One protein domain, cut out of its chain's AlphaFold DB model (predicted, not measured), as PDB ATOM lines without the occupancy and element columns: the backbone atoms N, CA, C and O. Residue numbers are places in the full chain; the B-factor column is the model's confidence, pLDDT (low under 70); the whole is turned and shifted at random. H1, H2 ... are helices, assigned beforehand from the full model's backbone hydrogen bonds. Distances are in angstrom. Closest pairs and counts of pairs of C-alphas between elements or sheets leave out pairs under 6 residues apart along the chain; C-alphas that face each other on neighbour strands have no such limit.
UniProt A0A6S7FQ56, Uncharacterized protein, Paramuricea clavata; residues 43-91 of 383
ATOM      1  N   PHE A  43     -27.077  -0.716  27.212       88.69
ATOM      2  CA  PHE A  43     -26.745  -1.157  25.860       88.69
ATOM      3  C   PHE A  43     -27.970  -1.070  24.954       88.69
ATOM      4  O   PHE A  43     -29.081  -1.374  25.387       88.69
ATOM      5  N   GLU A  44     -27.760  -0.691  23.695       91.44
ATOM      6  CA  GLU A  44     -28.812  -0.727  22.686       91.44
ATOM      7  C   GLU A  44     -29.132  -2.179  22.301       91.44
ATOM      8  O   GLU A  44     -28.230  -2.998  22.083       91.44
ATOM      9  N   TRP A  45     -30.425  -2.505  22.251       91.56
ATOM     10  CA  TRP A  45     -30.941  -3.839  21.952       91.56
ATOM     11  C   TRP A  45     -31.993  -3.749  20.852       91.56
ATOM     12  O   TRP A  45     -33.027  -3.105  21.020       91.56
ATOM     13  N   HIS A  46     -31.734  -4.420  19.734       93.25
ATOM     14  CA  HIS A  46     -32.654  -4.483  18.610       93.25
ATOM     15  C   HIS A  46     -33.541  -5.729  18.749       93.25
ATOM     16  O   HIS A  46     -33.014  -6.850  18.771       93.25
ATOM     17  N   PRO A  47     -34.878  -5.590  18.830       93.12
ATOM     18  CA  PRO A  47     -35.772  -6.739  18.800       93.12
ATOM     19  C   PRO A  47     -35.642  -7.491  17.473       93.12
ATOM     20  O   PRO A  47     -35.405  -6.901  16.420       93.12
ATOM     21  N   SER A  48     -35.853  -8.808  17.506       92.69
ATOM     22  CA  SER A  48     -36.009  -9.575  16.269       92.69
ATOM     23  C   SER A  48     -37.247  -9.093  15.512       92.69
ATOM     24  O   SER A  48     -38.306  -8.918  16.118       92.69
ATOM     25  N   LYS A  49     -37.145  -8.998  14.183       91.50
ATOM     26  CA  LYS A  49     -38.270  -8.737  13.267       91.50
ATOM     27  C   LYS A  49     -39.478  -9.643  13.558       91.50
ATOM     28  O   LYS A  49     -40.619  -9.187  13.607       91.50
ATOM     29  N   LEU A  50     -39.228 -10.918  13.886       92.19
ATOM     30  CA  LEU A  50     -40.276 -11.862  14.288       92.19
ATOM     31  C   LEU A  50     -40.949 -11.495  15.619       92.19
ATOM     32  O   LEU A  50     -42.137 -11.754  15.770       92.19
ATOM     33  N   LEU A  51     -40.248 -10.892  16.583       92.25
ATOM     34  CA  LEU A  51     -40.874 -10.428  17.828       92.25
ATOM     35  C   LEU A  51     -41.780  -9.222  17.561       92.25
ATOM     36  O   LEU A  51     -42.928  -9.243  17.990       92.25
ATOM     37  N   CYS A  52     -41.316  -8.232  16.793       93.69
ATOM     38  CA  CYS A  52     -42.124  -7.076  16.386       93.69
ATOM     39  C   CYS A  52     -43.449  -7.507  15.734       93.69
ATOM     40  O   CYS A  52     -44.522  -7.185  16.251       93.69
ATOM     41  N   LYS A  53     -43.380  -8.364  14.702       92.25
ATOM     42  CA  LYS A  53     -44.569  -8.922  14.031       92.25
ATOM     43  C   LYS A  53     -45.494  -9.695  14.979       92.25
ATOM     44  O   LYS A  53     -46.708  -9.571  14.887       92.25
ATOM     45  N   ARG A  54     -44.952 -10.469  15.927       95.88
ATOM     46  CA  ARG A  54     -45.747 -11.267  16.886       95.88
ATOM     47  C   ARG A  54     -46.459 -10.448  17.963       95.88
ATOM     48  O   ARG A  54     -47.417 -10.947  18.545       95.88
ATOM     49  N   PHE A  55     -45.974  -9.244  18.254       95.38
ATOM     50  CA  PHE A  55     -46.578  -8.324  19.221       95.38
ATOM     51  C   PHE A  55     -47.386  -7.197  18.551       95.38
ATOM     52  O   PHE A  55     -47.913  -6.344  19.259       95.38
ATOM     53  N   ASN A  56     -47.500  -7.193  17.214       90.12
ATOM     54  CA  ASN A  56     -48.104  -6.114  16.418       90.12
ATOM     55  C   ASN A  56     -47.479  -4.726  16.687       90.12
ATOM     56  O   ASN A  56     -48.144  -3.694  16.613       90.12
ATOM     57  N   ILE A  57     -46.181  -4.704  17.010       94.50
ATOM     58  CA  ILE A  57     -45.402  -3.481  17.225       94.50
ATOM     59  C   ILE A  57     -44.574  -3.236  15.954       94.50
ATOM     60  O   ILE A  57     -43.845  -4.151  15.556       94.50
ATOM     61  N   PRO A  58     -44.633  -2.043  15.328       92.56
ATOM     62  CA  PRO A  58     -43.777  -1.701  14.193       92.56
ATOM     63  C   PRO A  58     -42.297  -1.956  14.496       92.56
ATOM     64  O   PRO A  58     -41.839  -1.711  15.613       92.56
ATOM     65  N   GLU A  59     -41.535  -2.450  13.518       90.69
ATOM     66  CA  GLU A  59     -40.097  -2.681  13.695       90.69
ATOM     67  C   GLU A  59     -39.382  -1.344  13.976       90.69
ATOM     68  O   GLU A  59     -39.356  -0.490  13.091       90.69
ATOM     69  N   PRO A  60     -38.784  -1.129  15.169       90.69
ATOM     70  CA  PRO A  60     -38.236   0.182  15.538       90.69
ATOM     71  C   PRO A  60     -36.919   0.512  14.821       90.69
ATOM     72  O   PRO A  60     -36.518   1.671  14.770       90.69
ATOM     73  N   TYR A  61     -36.258  -0.496  14.244       90.12
ATOM     74  CA  TYR A  61     -34.993  -0.370  13.519       90.12
ATOM     75  C   TYR A  61     -35.064  -1.114  12.167       90.12
ATOM     76  O   TYR A  61     -34.338  -2.095  11.965       90.12
ATOM     77  N   PRO A  62     -35.951  -0.708  11.235       86.56
ATOM     78  CA  PRO A  62     -36.301  -1.507  10.057       86.56
ATOM     79  C   PRO A  62     -35.114  -1.716   9.106       86.56
ATOM     80  O   PRO A  62     -34.965  -2.804   8.543       86.56
ATOM     81  N   SER A  63     -34.235  -0.714   9.002       83.75
ATOM     82  CA  SER A  63     -32.980  -0.717   8.236       83.75
ATOM     83  C   SER A  63     -31.847  -1.528   8.877       83.75
ATOM     84  O   SER A  63     -30.801  -1.712   8.257       83.75
ATOM     85  N   SER A  64     -32.017  -2.020  10.108       83.44
ATOM     86  CA  SER A  64     -30.991  -2.805  10.790       83.44
ATOM     87  C   SER A  64     -31.184  -4.309  10.563       83.44
ATOM     88  O   SER A  64     -32.276  -4.852  10.732       83.44
ATOM     89  N   SER A  65     -30.092  -4.999  10.217       82.75
ATOM     90  CA  SER A  65     -30.056  -6.469  10.167       82.75
ATOM     91  C   SER A  65     -29.522  -7.102  11.463       82.75
ATOM     92  O   SER A  65     -29.573  -8.322  11.617       82.75
ATOM     93  N   LYS A  66     -29.013  -6.301  12.413       83.50
ATOM     94  CA  LYS A  66     -28.641  -6.785  13.753       83.50
ATOM     95  C   LYS A  66     -29.903  -7.064  14.570       83.50
ATOM     96  O   LYS A  66     -30.755  -6.197  14.718       83.50
ATOM     97  N   THR A  67     -29.973  -8.260  15.143       88.31
ATOM     98  CA  THR A  67     -30.923  -8.641  16.196       88.31
ATOM     99  C   THR A  67     -30.141  -8.874  17.486       88.31
ATOM    100  O   THR A  67     -29.056  -9.453  17.450       88.31
ATOM    101  N   GLY A  68     -30.696  -8.465  18.625       87.62
ATOM    102  CA  GLY A  68     -30.050  -8.574  19.927       87.62
ATOM    103  C   GLY A  68     -29.247  -7.328  20.298       87.62
ATOM    104  O   GLY A  68     -29.549  -6.218  19.869       87.62
ATOM    105  N   LEU A  69     -28.245  -7.510  21.156       86.44
ATOM    106  CA  LEU A  69     -27.422  -6.427  21.695       86.44
ATOM    107  C   LEU A  69     -26.476  -5.896  20.603       86.44
ATOM    108  O   LEU A  69     -25.757  -6.669  19.974       86.44
ATOM    109  N   VAL A  70     -26.498  -4.584  20.355       80.44
ATOM    110  CA  VAL A  70     -25.850  -3.972  19.176       80.44
ATOM    111  C   VAL A  70     -24.328  -3.911  19.294       80.44
ATOM    112  O   VAL A  70     -23.650  -3.804  18.270       80.44
ATOM    113  N   TYR A  71     -23.787  -3.972  20.514       67.06
ATOM    114  CA  TYR A  71     -22.377  -3.695  20.777       67.06
ATOM    115  C   TYR A  71     -21.398  -4.626  20.048       67.06
ATOM    116  O   TYR A  71     -21.743  -5.664  19.480       67.06
ATOM    117  N   GLU A  72     -20.150  -4.182  20.011       62.31
ATOM    118  CA  GLU A  72     -19.134  -4.697  19.109       62.31
ATOM    119  C   GLU A  72     -18.649  -6.103  19.473       62.31
ATOM    120  O   GLU A  72     -18.900  -6.636  20.559       62.31
ATOM    121  N   LYS A  73     -17.963  -6.729  18.513       54.22
ATOM    122  CA  LYS A  73     -17.446  -8.091  18.630       54.22
ATOM    123  C   LYS A  73     -16.401  -8.147  19.751       54.22
ATOM    124  O   LYS A  73     -15.220  -7.927  19.496       54.22
ATOM    125  N   LYS A  74     -16.806  -8.554  20.961       59.47
ATOM    126  CA  LYS A  74     -15.872  -9.267  21.843       59.47
ATOM    127  C   LYS A  74     -15.295 -10.437  21.048       59.47
ATOM    128  O   LYS A  74     -16.014 -11.056  20.256       59.47
ATOM    129  N   GLU A  75     -14.002 -10.696  21.218       62.78
ATOM    130  CA  GLU A  75     -13.312 -11.762  20.494       62.78
ATOM    131  C   GLU A  75     -14.091 -13.078  20.601       62.78
ATOM    132  O   GLU A  75     -14.621 -13.421  21.662       62.78
ATOM    133  N   LYS A  76     -14.176 -13.827  19.496       60.66
ATOM    134  CA  LYS A  76     -14.801 -15.150  19.519       60.66
ATOM    135  C   LYS A  76     -13.951 -16.049  20.416       60.66
ATOM    136  O   LYS A  76     -12.877 -16.472  20.001       60.66
ATOM    137  N   PHE A  77     -14.436 -16.345  21.621       59.28
ATOM    138  CA  PHE A  77     -13.825 -17.326  22.517       59.28
ATOM    139  C   PHE A  77     -13.885 -18.714  21.866       59.28
ATOM    140  O   PHE A  77     -14.853 -19.459  22.010       59.28
ATOM    141  N   THR A  78     -12.846 -19.048  21.102       67.12
ATOM    142  CA  THR A  78     -12.651 -20.373  20.514       67.12
ATOM    143  C   THR A  78     -12.514 -21.392  21.640       67.12
ATOM    144  O   THR A  78     -11.649 -21.234  22.501       67.12
ATOM    145  N   LEU A  79     -13.333 -22.448  21.623       63.72
ATOM    146  CA  LEU A  79     -13.448 -23.424  22.720       63.72
ATOM    147  C   LEU A  79     -12.106 -24.028  23.171       63.72
ATOM    148  O   LEU A  79     -11.926 -24.268  24.360       63.72
ATOM    149  N   GLY A  80     -11.132 -24.187  22.266       67.38
ATOM    150  CA  GLY A  80      -9.775 -24.624  22.622       67.38
ATOM    151  C   GLY A  80      -9.100 -23.751  23.691       67.38
ATOM    152  O   GLY A  80      -8.419 -24.281  24.562       67.38
ATOM    153  N   LYS A  81      -9.365 -22.435  23.715       63.47
ATOM    154  CA  LYS A  81      -8.817 -21.512  24.724       63.47
ATOM    155  C   LYS A  81      -9.372 -21.763  26.131       63.47
ATOM    156  O   LYS A  81      -8.696 -21.459  27.106       63.47
ATOM    157  N   LEU A  82     -10.574 -22.335  26.223       65.88
ATOM    158  CA  LEU A  82     -11.251 -22.677  27.477       65.88
ATOM    159  C   LEU A  82     -10.769 -24.033  28.035       65.88
ATOM    160  O   LEU A  82     -10.699 -24.211  29.249       65.88
ATOM    161  N   PHE A  83     -10.348 -24.956  27.161       60.41
ATOM    162  CA  PHE A  83      -9.631 -26.173  27.562       60.41
ATOM    163  C   PHE A  83      -8.178 -25.890  27.974       60.41
ATOM    164  O   PHE A  83      -7.709 -26.433  28.970       60.41
ATOM    165  N   GLU A  84      -7.477 -25.007  27.258       54.84
ATOM    166  CA  GLU A  84      -6.072 -24.660  27.523       54.84
ATOM    167  C   GLU A  84      -5.866 -24.016  28.911       54.84
ATOM    168  O   GLU A  84      -4.843 -24.238  29.558       54.84
ATOM    169  N   THR A  85      -6.865 -23.289  29.426       54.75
ATOM    170  CA  THR A  85      -6.870 -22.791  30.813       54.75
ATOM    171  C   THR A  85      -7.039 -23.890  31.867       54.75
ATOM    172  O   THR A  85      -6.608 -23.704  32.999       54.75
ATOM    173  N   SER A  86      -7.611 -25.048  31.523       54.19
ATOM    174  CA  SER A  86      -7.914 -26.116  32.491       54.19
ATOM    175  C   SER A  86      -6.698 -26.957  32.910       54.19
ATOM    176  O   SER A  86      -6.833 -27.790  33.803       54.19
ATOM    177  N   GLN A  87      -5.527 -26.764  32.291       53.84
ATOM    178  CA  GLN A  87      -4.267 -27.416  32.691       53.84
ATOM    179  C   GLN A  87      -3.346 -26.510  33.526       53.84
ATOM    180  O   GLN A  87      -2.212 -26.881  33.826       53.84
ATOM    181  N   LYS A  88      -3.818 -25.320  33.920       46.41
ATOM    182  CA  LYS A  88      -3.131 -24.439  34.869       46.41
ATOM    183  C   LYS A  88      -4.041 -24.176  36.061       46.41
ATOM    184  O   LYS A  88      -4.798 -23.211  36.074       46.41
ATOM    185  N   GLU A  89      -3.948 -25.048  37.061       52.03
ATOM    186  CA  GLU A  89      -4.486 -24.770  38.392       52.03
ATOM    187  C   GLU A  89      -3.769 -23.545  38.984       52.03
ATOM    188  O   GLU A  89      -2.661 -23.693  39.476       52.03
ATOM    189  N   GLU A  90      -4.385 -22.358  38.929       46.47
ATOM    190  CA  GLU A  90      -4.421 -21.356  40.014       46.47
ATOM    191  C   GLU A  90      -5.578 -20.353  39.777       46.47
ATOM    192  O   GLU A  90      -5.790 -19.889  38.660       46.47
ATOM    193  N   ASN A  91      -6.293 -19.994  40.853       39.78
ATOM    194  CA  ASN A  91      -7.301 -18.919  40.976       39.78
ATOM    195  C   ASN A  91      -8.522 -18.921  40.021       39.78
ATOM    196  O   ASN A  91      -8.492 -18.446  38.887       39.78
TER     197      ASN A  91
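What this domain is: This is residues 43 to 91 of the 383 residues of an uncharacterized protein of Paramuricea clavata (UniProt A0A6S7FQ56). The model has little regular structure: a long arm, residues 72 to 91 with H2 in it, sticks out from a small looped head that holds H1. In the head, residues 45 to 46 pair antiparallel with residues 68 to 69. The printed part has 49 residues, with two named helices, H1 then H2, holding 15 of them, and no named strand; its class is all helix. It is extended, with a radius of gyration of the C-alphas of 18.1 A, and spans 52 by 19 by 18 A, the arm making the length.

Where its parts are: H2, residues 80 to 87, measures 11.8 A and ends at C-alpha 87 (-4.267, -27.416, 32.691). H1, residues 49 to 55, measures 10.2 A from C-alpha 49 (-38.270, -8.737, 13.267).

How they stand to each other: H2 stands free and is apart from H1. In H1 every O i to N i+4 pair is within hydrogen-bond range, in H2 2 of 4.

The domain as a whole: The C-alphas farthest apart, of Asn 56 and Glu 89, are 52.3 A apart. The link H1 to H2 is long, 24 residues. The printed part has no cut. Residues 71 to 91 are under pLDDT 70.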